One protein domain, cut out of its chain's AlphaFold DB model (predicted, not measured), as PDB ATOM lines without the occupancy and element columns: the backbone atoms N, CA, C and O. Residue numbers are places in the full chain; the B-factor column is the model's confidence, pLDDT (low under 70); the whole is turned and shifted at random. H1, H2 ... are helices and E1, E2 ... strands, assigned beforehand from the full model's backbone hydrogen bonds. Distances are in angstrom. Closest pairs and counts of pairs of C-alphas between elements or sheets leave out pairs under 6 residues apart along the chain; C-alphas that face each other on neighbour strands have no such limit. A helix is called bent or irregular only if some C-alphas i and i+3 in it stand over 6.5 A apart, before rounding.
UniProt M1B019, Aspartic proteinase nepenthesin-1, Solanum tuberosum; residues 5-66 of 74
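This is residues 5 to 66 of the 74 residues of the protein "Aspartic proteinase nepenthesin-1" of Solanum tuberosum (UniProt M1B019). Little regular structure is here: helix H2 lies in the middle of loops, with tiny H1 near its first end, the small hairpin E1 and E2 beyond its other end, and residues 27 to 33 sticking out as a free loop. The 62 printed residues include H1, H2, E1, E2 in that order, 22 residues together, class mixed; the sheet E1 - E2 is antiparallel. The whole is loose, radius of gyration of the C-alphas 14.2 A, spanning 36 by 29 by 20 A.

From Val 5, go to C-alpha 15 at (186.877, 154.835, 134.413), where H1, residues 15 to 18, begins. H2, residues 38 to 49, is 16.2 A long, neither bent nor irregular, but only just: C-alphas 39 and 42 are 6.1 A apart. E1 is residues 57 to 59; E2, residues 63 to 65, ends at C-alpha 65 (182.159, 161.743, 101.932).

H1 and H2 are close but not clearly touching; their closest C-alphas, Val 16 and Val 39, are 7.3 A apart. In the antiparallel hairpin E1 and E2, 141 degrees, find N 58 and O 64 within hydrogen-bond range, 2.8 A. H2 has 7 of 8 O i to N i+4 pairs within range; H1 is too short for one.

The printed part has no cut. The H1 to H2 link is long, 19 residues. Residues 18 to 23 have pLDDT under 70.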
ATOM      1  N   VAL A   5     194.172 153.362 116.970       94.88
ATOM      2  CA  VAL A   5     193.858 153.850 115.627       94.88
ATOM      3  C   VAL A   5     195.166 154.204 114.957       94.88
ATOM      4  O   VAL A   5     195.828 155.169 115.342       94.88
ATOM      5  N   GLY A   6     195.552 153.405 113.964       92.12
ATOM      6  CA  GLY A   6     196.746 153.693 113.188       92.12
ATOM      7  C   GLY A   6     198.020 153.752 114.037       92.12
ATOM      8  O   GLY A   6     198.765 154.728 113.981       92.12
ATOM      9  N   TYR A   7     198.259 152.733 114.866       93.81
ATOM     10  CA  TYR A   7     199.432 152.655 115.749       93.81
ATOM     11  C   TYR A   7     199.473 153.698 116.873       93.81
ATOM     12  O   TYR A   7     200.517 153.916 117.489       93.81
ATOM     13  N   GLN A   8     198.351 154.366 117.152       94.50
ATOM     14  CA  GLN A   8     198.243 155.342 118.232       94.50
ATOM     15  C   GLN A   8     197.035 155.033 119.112       94.50
ATOM     16  O   GLN A   8     195.899 154.971 118.639       94.50
ATOM     17  N   PHE A   9     197.281 154.867 120.410       94.25
ATOM     18  CA  PHE A   9     196.221 154.658 121.389       94.25
ATOM     19  C   PHE A   9     195.402 155.932 121.600       94.25
ATOM     20  O   PHE A   9     195.946 157.037 121.691       94.25
ATOM     21  N   LEU A  10     194.084 155.775 121.713       93.62
ATOM     22  CA  LEU A  10     193.220 156.842 122.198       93.62
ATOM     23  C   LEU A  10     193.499 157.079 123.685       93.62
ATOM     24  O   LEU A  10     193.595 156.135 124.469       93.62
ATOM     25  N   ASN A  11     193.595 158.349 124.077       91.50
ATOM     26  CA  ASN A  11     193.727 158.728 125.479       91.50
ATOM     27  C   ASN A  11     192.354 158.663 126.161       91.50
ATOM     28  O   ASN A  11     191.648 159.668 126.253       91.50
ATOM     29  N   LEU A  12     191.959 157.456 126.561       88.12
ATOM     30  CA  LEU A  12     190.709 157.175 127.260       88.12
ATOM     31  C   LEU A  12     191.005 156.946 128.739       88.12
ATOM     32  O   LEU A  12     191.933 156.217 129.089       88.12
ATOM     33  N   SER A  13     190.209 157.562 129.606       84.69
ATOM     34  CA  SER A  13     190.341 157.352 131.044       84.69
ATOM     35  C   SER A  13     189.898 155.933 131.424       84.69
ATOM     36  O   SER A  13     189.016 155.345 130.797       84.69
ATOM     37  N   ALA A  14     190.548 155.346 132.432       76.81
ATOM     38  CA  ALA A  14     190.295 153.962 132.840       76.81
ATOM     39  C   ALA A  14     188.868 153.756 133.384       76.81
ATOM     40  O   ALA A  14     188.307 152.668 133.254       76.81
ATOM     41  N   ASP A  15     188.265 154.808 133.937       74.19
ATOM     42  CA  ASP A  15     186.877 154.835 134.413       74.19
ATOM     43  C   ASP A  15     185.848 154.569 133.302       74.19
ATOM     44  O   ASP A  15     184.831 153.934 133.577       74.19
ATOM     45  N   VAL A  16     186.139 154.936 132.048       73.44
ATOM     46  CA  VAL A  16     185.306 154.622 130.872       73.44
ATOM     47  C   VAL A  16     185.074 153.115 130.745       73.44
ATOM     48  O   VAL A  16     183.989 152.684 130.362       73.44
ATOM     49  N   PHE A  17     186.072 152.309 131.107       70.56
ATOM     50  CA  PHE A  17     186.009 150.849 131.030       70.56
ATOM     51  C   PHE A  17     185.581 150.182 132.344       70.56
ATOM     52  O   PHE A  17     185.322 148.980 132.353       70.56
ATOM     53  N   MET A  18     185.543 150.922 133.456       64.81
ATOM     54  CA  MET A  18     185.314 150.368 134.799       64.81
ATOM     55  C   MET A  18     183.967 150.780 135.414       64.81
ATOM     56  O   MET A  18     183.366 149.989 136.148       64.81
ATOM     57  N   ASN A  19     183.479 151.989 135.108       61.53
ATOM     58  CA  ASN A  19     182.391 152.647 135.842       61.53
ATOM     59  C   ASN A  19     181.184 153.054 134.973       61.53
ATOM     60  O   ASN A  19     180.208 153.557 135.523       61.53
ATOM     61  N   GLY A  20     181.215 152.846 133.652       58.50
ATOM     62  CA  GLY A  20     180.053 153.094 132.794       58.50
ATOM     63  C   GLY A  20     178.898 152.127 133.090       58.50
ATOM     64  O   GLY A  20     179.131 150.961 133.402       58.50
ATOM     65  N   GLU A  21     177.651 152.593 132.952       56.59
ATOM     66  CA  GLU A  21     176.422 151.793 133.149       56.59
ATOM     67  C   GLU A  21     176.348 150.539 132.245       56.59
ATOM     68  O   GLU A  21     175.605 149.609 132.540       56.59
ATOM     69  N   ASN A  22     177.193 150.457 131.210       55.59
ATOM     70  CA  ASN A  22     177.281 149.356 130.251       55.59
ATOM     71  C   ASN A  22     178.629 148.630 130.391       55.59
ATOM     72  O   ASN A  22     179.589 148.922 129.679       55.59
ATOM     73  N   LYS A  23     178.716 147.695 131.340       62.16
ATOM     74  CA  LYS A  23     179.952 146.963 131.686       62.16
ATOM     75  C   LYS A  23     180.343 145.843 130.720       62.16
ATOM     76  O   LYS A  23     181.280 145.103 131.010       62.16
ATOM     77  N   GLU A  24     179.648 145.684 129.600       72.81
ATOM     78  CA  GLU A  24     179.778 144.482 128.785       72.81
ATOM     79  C   GLU A  24     180.042 144.820 127.322       72.81
ATOM     80  O   GLU A  24     179.307 145.570 126.684       72.81
ATOM     81  N   VAL A  25     181.132 144.261 126.797       82.06
ATOM     82  CA  VAL A  25     181.387 144.221 125.360       82.06
ATOM     83  C   VAL A  25     180.763 142.941 124.840       82.06
ATOM     84  O   VAL A  25     181.185 141.847 125.211       82.06
ATOM     85  N   ILE A  26     179.756 143.089 123.985       90.12
ATOM     86  CA  ILE A  26     179.025 141.972 123.394       90.12
ATOM     87  C   ILE A  26     179.573 141.721 121.990       90.12
ATOM     88  O   ILE A  26     179.771 142.650 121.208       90.12
ATOM     89  N   ILE A  27     179.807 140.450 121.671       91.75
ATOM     90  CA  ILE A  27     180.088 140.002 120.306       91.75
ATOM     91  C   ILE A  27     178.778 139.444 119.755       91.75
ATOM     92  O   ILE A  27     178.367 138.350 120.137       91.75
ATOM     93  N   ASP A  28     178.118 140.211 118.890       92.94
ATOM     94  CA  ASP A  28     176.783 139.891 118.379       92.94
ATOM     95  C   ASP A  28     176.782 139.785 116.849       92.94
ATOM     96  O   ASP A  28     176.859 140.791 116.137       92.94
ATOM     97  N   SER A  29     176.663 138.557 116.333       96.25
ATOM     98  CA  SER A  29     176.574 138.289 114.892       96.25
ATOM     99  C   SER A  29     175.271 138.788 114.253       96.25
ATOM    100  O   SER A  29     175.192 138.855 113.026       96.25
ATOM    101  N   GLY A  30     174.267 139.153 115.057       97.31
ATOM    102  CA  GLY A  30     173.019 139.771 114.615       97.31
ATOM    103  C   GLY A  30     173.126 141.272 114.333       97.31
ATOM    104  O   GLY A  30     172.155 141.868 113.866       97.31
ATOM    105  N   THR A  31     174.284 141.896 114.580       94.44
ATOM    106  CA  THR A  31     174.505 143.332 114.350       94.44
ATOM    107  C   THR A  31     175.470 143.587 113.193       94.44
ATOM    108  O   THR A  31     176.501 142.935 113.057       94.44
ATOM    109  N   THR A  32     175.142 144.556 112.334       95.12
ATOM    110  CA  THR A  32     176.030 144.978 111.234       95.12
ATOM    111  C   THR A  32     177.069 146.007 111.686       95.12
ATOM    112  O   THR A  32     178.190 146.010 111.186       95.12
ATOM    113  N   LEU A  33     176.697 146.899 112.608       93.88
ATOM    114  CA  LEU A  33     177.540 147.996 113.084       93.88
ATOM    115  C   LEU A  33     178.027 147.730 114.507       93.88
ATOM    116  O   LEU A  33     177.296 147.179 115.326       93.88
ATOM    117  N   ALA A  34     179.236 148.201 114.814       92.44
ATOM    118  CA  ALA A  34     179.727 148.255 116.183       92.44
ATOM    119  C   ALA A  34     179.124 149.469 116.902       92.44
ATOM    120  O   ALA A  34     179.356 150.614 116.507       92.44
ATOM    121  N   TYR A  35     178.381 149.218 117.976       89.81
ATOM    122  CA  TYR A  35     177.849 150.264 118.841       89.81
ATOM    123  C   TYR A  35     178.849 150.549 119.957       89.81
ATOM    124  O   TYR A  35     179.175 149.677 120.758       89.81
ATOM    125  N   LEU A  36     179.354 151.780 119.989       89.88
ATOM    126  CA  LEU A  36     180.332 152.232 120.971       89.88
ATOM    127  C   LEU A  36     179.714 153.342 121.828       89.88
ATOM    128  O   LEU A  36     179.016 154.198 121.281       89.88
ATOM    129  N   PRO A  37     179.990 153.384 123.144       88.25
ATOM    130  CA  PRO A  37     179.671 154.546 123.961       88.25
ATOM    131  C   PRO A  37     180.286 155.811 123.360       88.25
ATOM    132  O   PRO A  37     181.400 155.762 122.833       88.25
ATOM    133  N   ASP A  38     179.604 156.949 123.485       88.56
ATOM    134  CA  ASP A  38     180.048 158.213 122.880       88.56
ATOM    135  C   ASP A  38     181.479 158.604 123.299       88.56
ATOM    136  O   ASP A  38     182.303 158.997 122.473       88.56
ATOM    137  N   VAL A  39     181.820 158.350 124.566       88.19
ATOM    138  CA  VAL A  39     183.165 158.546 125.135       88.19
ATOM    139  C   VAL A  39     184.275 157.767 124.412       88.19
ATOM    140  O   VAL A  39     185.441 158.137 124.526       88.19
ATOM    141  N   ILE A  40     183.937 156.722 123.650       90.56
ATOM    142  CA  ILE A  40     184.853 155.974 122.775       90.56
ATOM    143  C   ILE A  40     184.641 156.365 121.305       90.56
ATOM    144  O   ILE A  40     185.617 156.606 120.592       90.56
ATOM    145  N   TYR A  41     183.387 156.440 120.847       92.12
ATOM    146  CA  TYR A  41     183.035 156.717 119.451       92.12
ATOM    147  C   TYR A  41     183.587 158.061 118.960       92.12
ATOM    148  O   TYR A  41     184.282 158.122 117.943       92.12
ATOM    149  N   SER A  42     183.338 159.133 119.711       92.62
ATOM    150  CA  SER A  42     183.745 160.487 119.338       92.62
ATOM    151  C   SER A  42     185.269 160.639 119.151       92.62
ATOM    152  O   SER A  42     185.700 161.094 118.080       92.62
ATOM    153  N   PRO A  43     186.139 160.238 120.105       94.38
ATOM    154  CA  PRO A  43     187.588 160.303 119.901       94.38
ATOM    155  C   PRO A  43     188.094 159.337 118.819       94.38
ATOM    156  O   PRO A  43     189.052 159.679 118.120       94.38
ATOM    157  N   LEU A  44     187.449 158.179 118.637       94.94
ATOM    158  CA  LEU A  44     187.768 157.227 117.569       94.94
ATOM    159  C   LEU A  44     187.574 157.855 116.184       94.94
ATOM    160  O   LEU A  44     188.522 157.907 115.397       94.94
ATOM    161  N   VAL A  45     186.381 158.385 115.901       94.00
ATOM    162  CA  VAL A  45     186.062 159.000 114.601       94.00
ATOM    163  C   VAL A  45     186.961 160.205 114.335       94.00
ATOM    164  O   VAL A  45     187.530 160.324 113.248       94.00
ATOM    165  N   LYS A  46     187.188 161.055 115.345       93.06
ATOM    166  CA  LYS A  46     188.111 162.192 115.229       93.06
ATOM    167  C   LYS A  46     189.525 161.744 114.857       93.06
ATOM    168  O   LYS A  46     190.179 162.389 114.035       93.06
ATOM    169  N   LYS A  47     190.013 160.647 115.448       95.69
ATOM    170  CA  LYS A  47     191.352 160.127 115.161       95.69
ATOM    171  C   LYS A  47     191.455 159.556 113.750       95.69
ATOM    172  O   LYS A  47     192.420 159.881 113.061       95.69
ATOM    173  N   ILE A  48     190.452 158.799 113.304       93.94
ATOM    174  CA  ILE A  48     190.371 158.277 111.930       93.94
ATOM    175  C   ILE A  48     190.422 159.429 110.918       93.94
ATOM    176  O   ILE A  48     191.246 159.422 110.006       93.94
ATOM    177  N   LEU A  49     189.592 160.457 111.112       92.62
ATOM    178  CA  LEU A  49     189.510 161.597 110.197       92.62
ATOM    179  C   LEU A  49     190.769 162.473 110.215       92.62
ATOM    180  O   LEU A  49     191.103 163.080 109.202       92.62
ATOM    181  N   SER A  50     191.524 162.498 111.322       93.06
ATOM    182  CA  SER A  50     192.788 163.249 111.399       93.06
ATOM    183  C   SER A  50     193.857 162.768 110.408       93.06
ATOM    184  O   SER A  50     194.785 163.512 110.104       93.06
ATOM    185  N   TRP A  51     193.728 161.539 109.898       91.56
ATOM    186  CA  TRP A  51     194.625 160.970 108.889       91.56
ATOM    187  C   TRP A  51     194.226 161.332 107.456       91.56
ATOM    188  O   TRP A  51     194.954 161.019 106.520       91.56
ATOM    189  N   GLN A  52     193.076 161.981 107.283       90.56
ATOM    190  CA  GLN A  52     192.526 162.391 105.996       90.56
ATOM    191  C   GLN A  52     192.149 163.884 106.056       90.56
ATOM    192  O   GLN A  52     190.971 164.225 105.951       90.56
ATOM    193  N   PRO A  53     193.124 164.796 106.262       89.69
ATOM    194  CA  PRO A  53     192.851 166.214 106.519       89.69
ATOM    195  C   PRO A  53     192.123 166.917 105.364       89.69
ATOM    196  O   PRO A  53     191.392 167.876 105.598       89.69
ATOM    197  N   ASP A  54     192.283 166.417 104.139       91.00
ATOM    198  CA  ASP A  54     191.664 166.978 102.934       91.00
ATOM    199  C   ASP A  54     190.302 166.341 102.596       91.00
ATOM    200  O   ASP A  54     189.677 166.686 101.587       91.00
ATOM    201  N   LEU A  55     189.826 165.395 103.417       91.81
ATOM    202  CA  LEU A  55     188.564 164.706 103.181       91.81
ATOM    203  C   LEU A  55     187.384 165.660 103.356       91.81
ATOM    204  O   LEU A  55     187.132 166.199 104.434       91.81
ATOM    205  N   LYS A  56     186.613 165.832 102.284       91.75
ATOM    206  CA  LYS A  56     185.417 166.676 102.295       91.75
ATOM    207  C   LYS A  56     184.231 165.895 102.843       91.75
ATOM    208  O   LYS A  56     183.628 165.089 102.136       91.75
ATOM    209  N   LEU A  57     183.908 166.159 104.103       91.75
ATOM    210  CA  LEU A  57     182.765 165.563 104.785       91.75
ATOM    211  C   LEU A  57     181.467 166.310 104.453       91.75
ATOM    212  O   LEU A  57     181.432 167.541 104.418       91.75
ATOM    213  N   ARG A  58     180.391 165.550 104.261       90.94
ATOM    214  CA  ARG A  58     178.999 166.004 104.192       90.94
ATOM    215  C   ARG A  58     178.263 165.494 105.428       90.94
ATOM    216  O   ARG A  58     178.525 164.380 105.874       90.94
ATOM    217  N   HIS A  59     177.378 166.316 105.978       87.62
ATOM    218  CA  HIS A  59     176.600 166.000 107.174       87.62
ATOM    219  C   HIS A  59     175.117 166.088 106.812       87.62
ATOM    220  O   HIS A  59     174.525 167.161 106.918       87.62
ATOM    221  N   ASP A  60     174.569 164.970 106.339       85.25
ATOM    222  CA  ASP A  60     173.140 164.826 106.044       85.25
ATOM    223  C   ASP A  60     172.493 164.016 107.186       85.25
ATOM    224  O   ASP A  60     172.684 164.340 108.356       85.25
ATOM    225  N   GLU A  61     171.785 162.924 106.884       87.50
ATOM    226  CA  GLU A  61     171.348 161.949 107.900       87.50
ATOM    227  C   GLU A  61     172.545 161.230 108.560       87.50
ATOM    228  O   GLU A  61     172.482 160.827 109.719       87.50
ATOM    229  N   TYR A  62     173.669 161.138 107.840       84.69
ATOM    230  CA  TYR A  62     174.935 160.571 108.303       84.69
ATOM    231  C   TYR A  62     176.109 161.470 107.895       84.69
ATOM    232  O   TYR A  62     176.051 162.172 106.879       84.69
ATOM    233  N   THR A  63     177.216 161.394 108.639       87.31
ATOM    234  CA  THR A  63     178.501 161.955 108.196       87.31
ATOM    235  C   THR A  63     179.088 161.062 107.106       87.31
ATOM    236  O   THR A  63     179.469 159.922 107.368       87.31
ATOM    237  N   CYS A  64     179.175 161.569 105.879       90.56
ATOM    238  CA  CYS A  64     179.682 160.832 104.722       90.56
ATOM    239  C   CYS A  64     180.689 161.662 103.912       90.56
ATOM    240  O   CYS A  64     180.911 162.838 104.180       90.56
ATOM    241  N   PHE A  65     181.317 161.054 102.910       90.56
ATOM    242  CA  PHE A  65     182.159 161.743 101.932       90.56
ATOM    243  C   PHE A  65     181.948 161.121 100.555       90.56
ATOM    244  O   PHE A  65     181.502 159.980 100.433       90.56
ATOM    245  N   GLU A  66     182.251 161.873  99.503       88.94
ATOM    246  CA  GLU A  66     182.188 161.340  98.146       88.94
ATOM    247  C   GLU A  66     183.424 160.489  97.861       88.94
ATOM    248  O   GLU A  66     184.551 160.985  97.862       88.94
TER     249      GLU A  66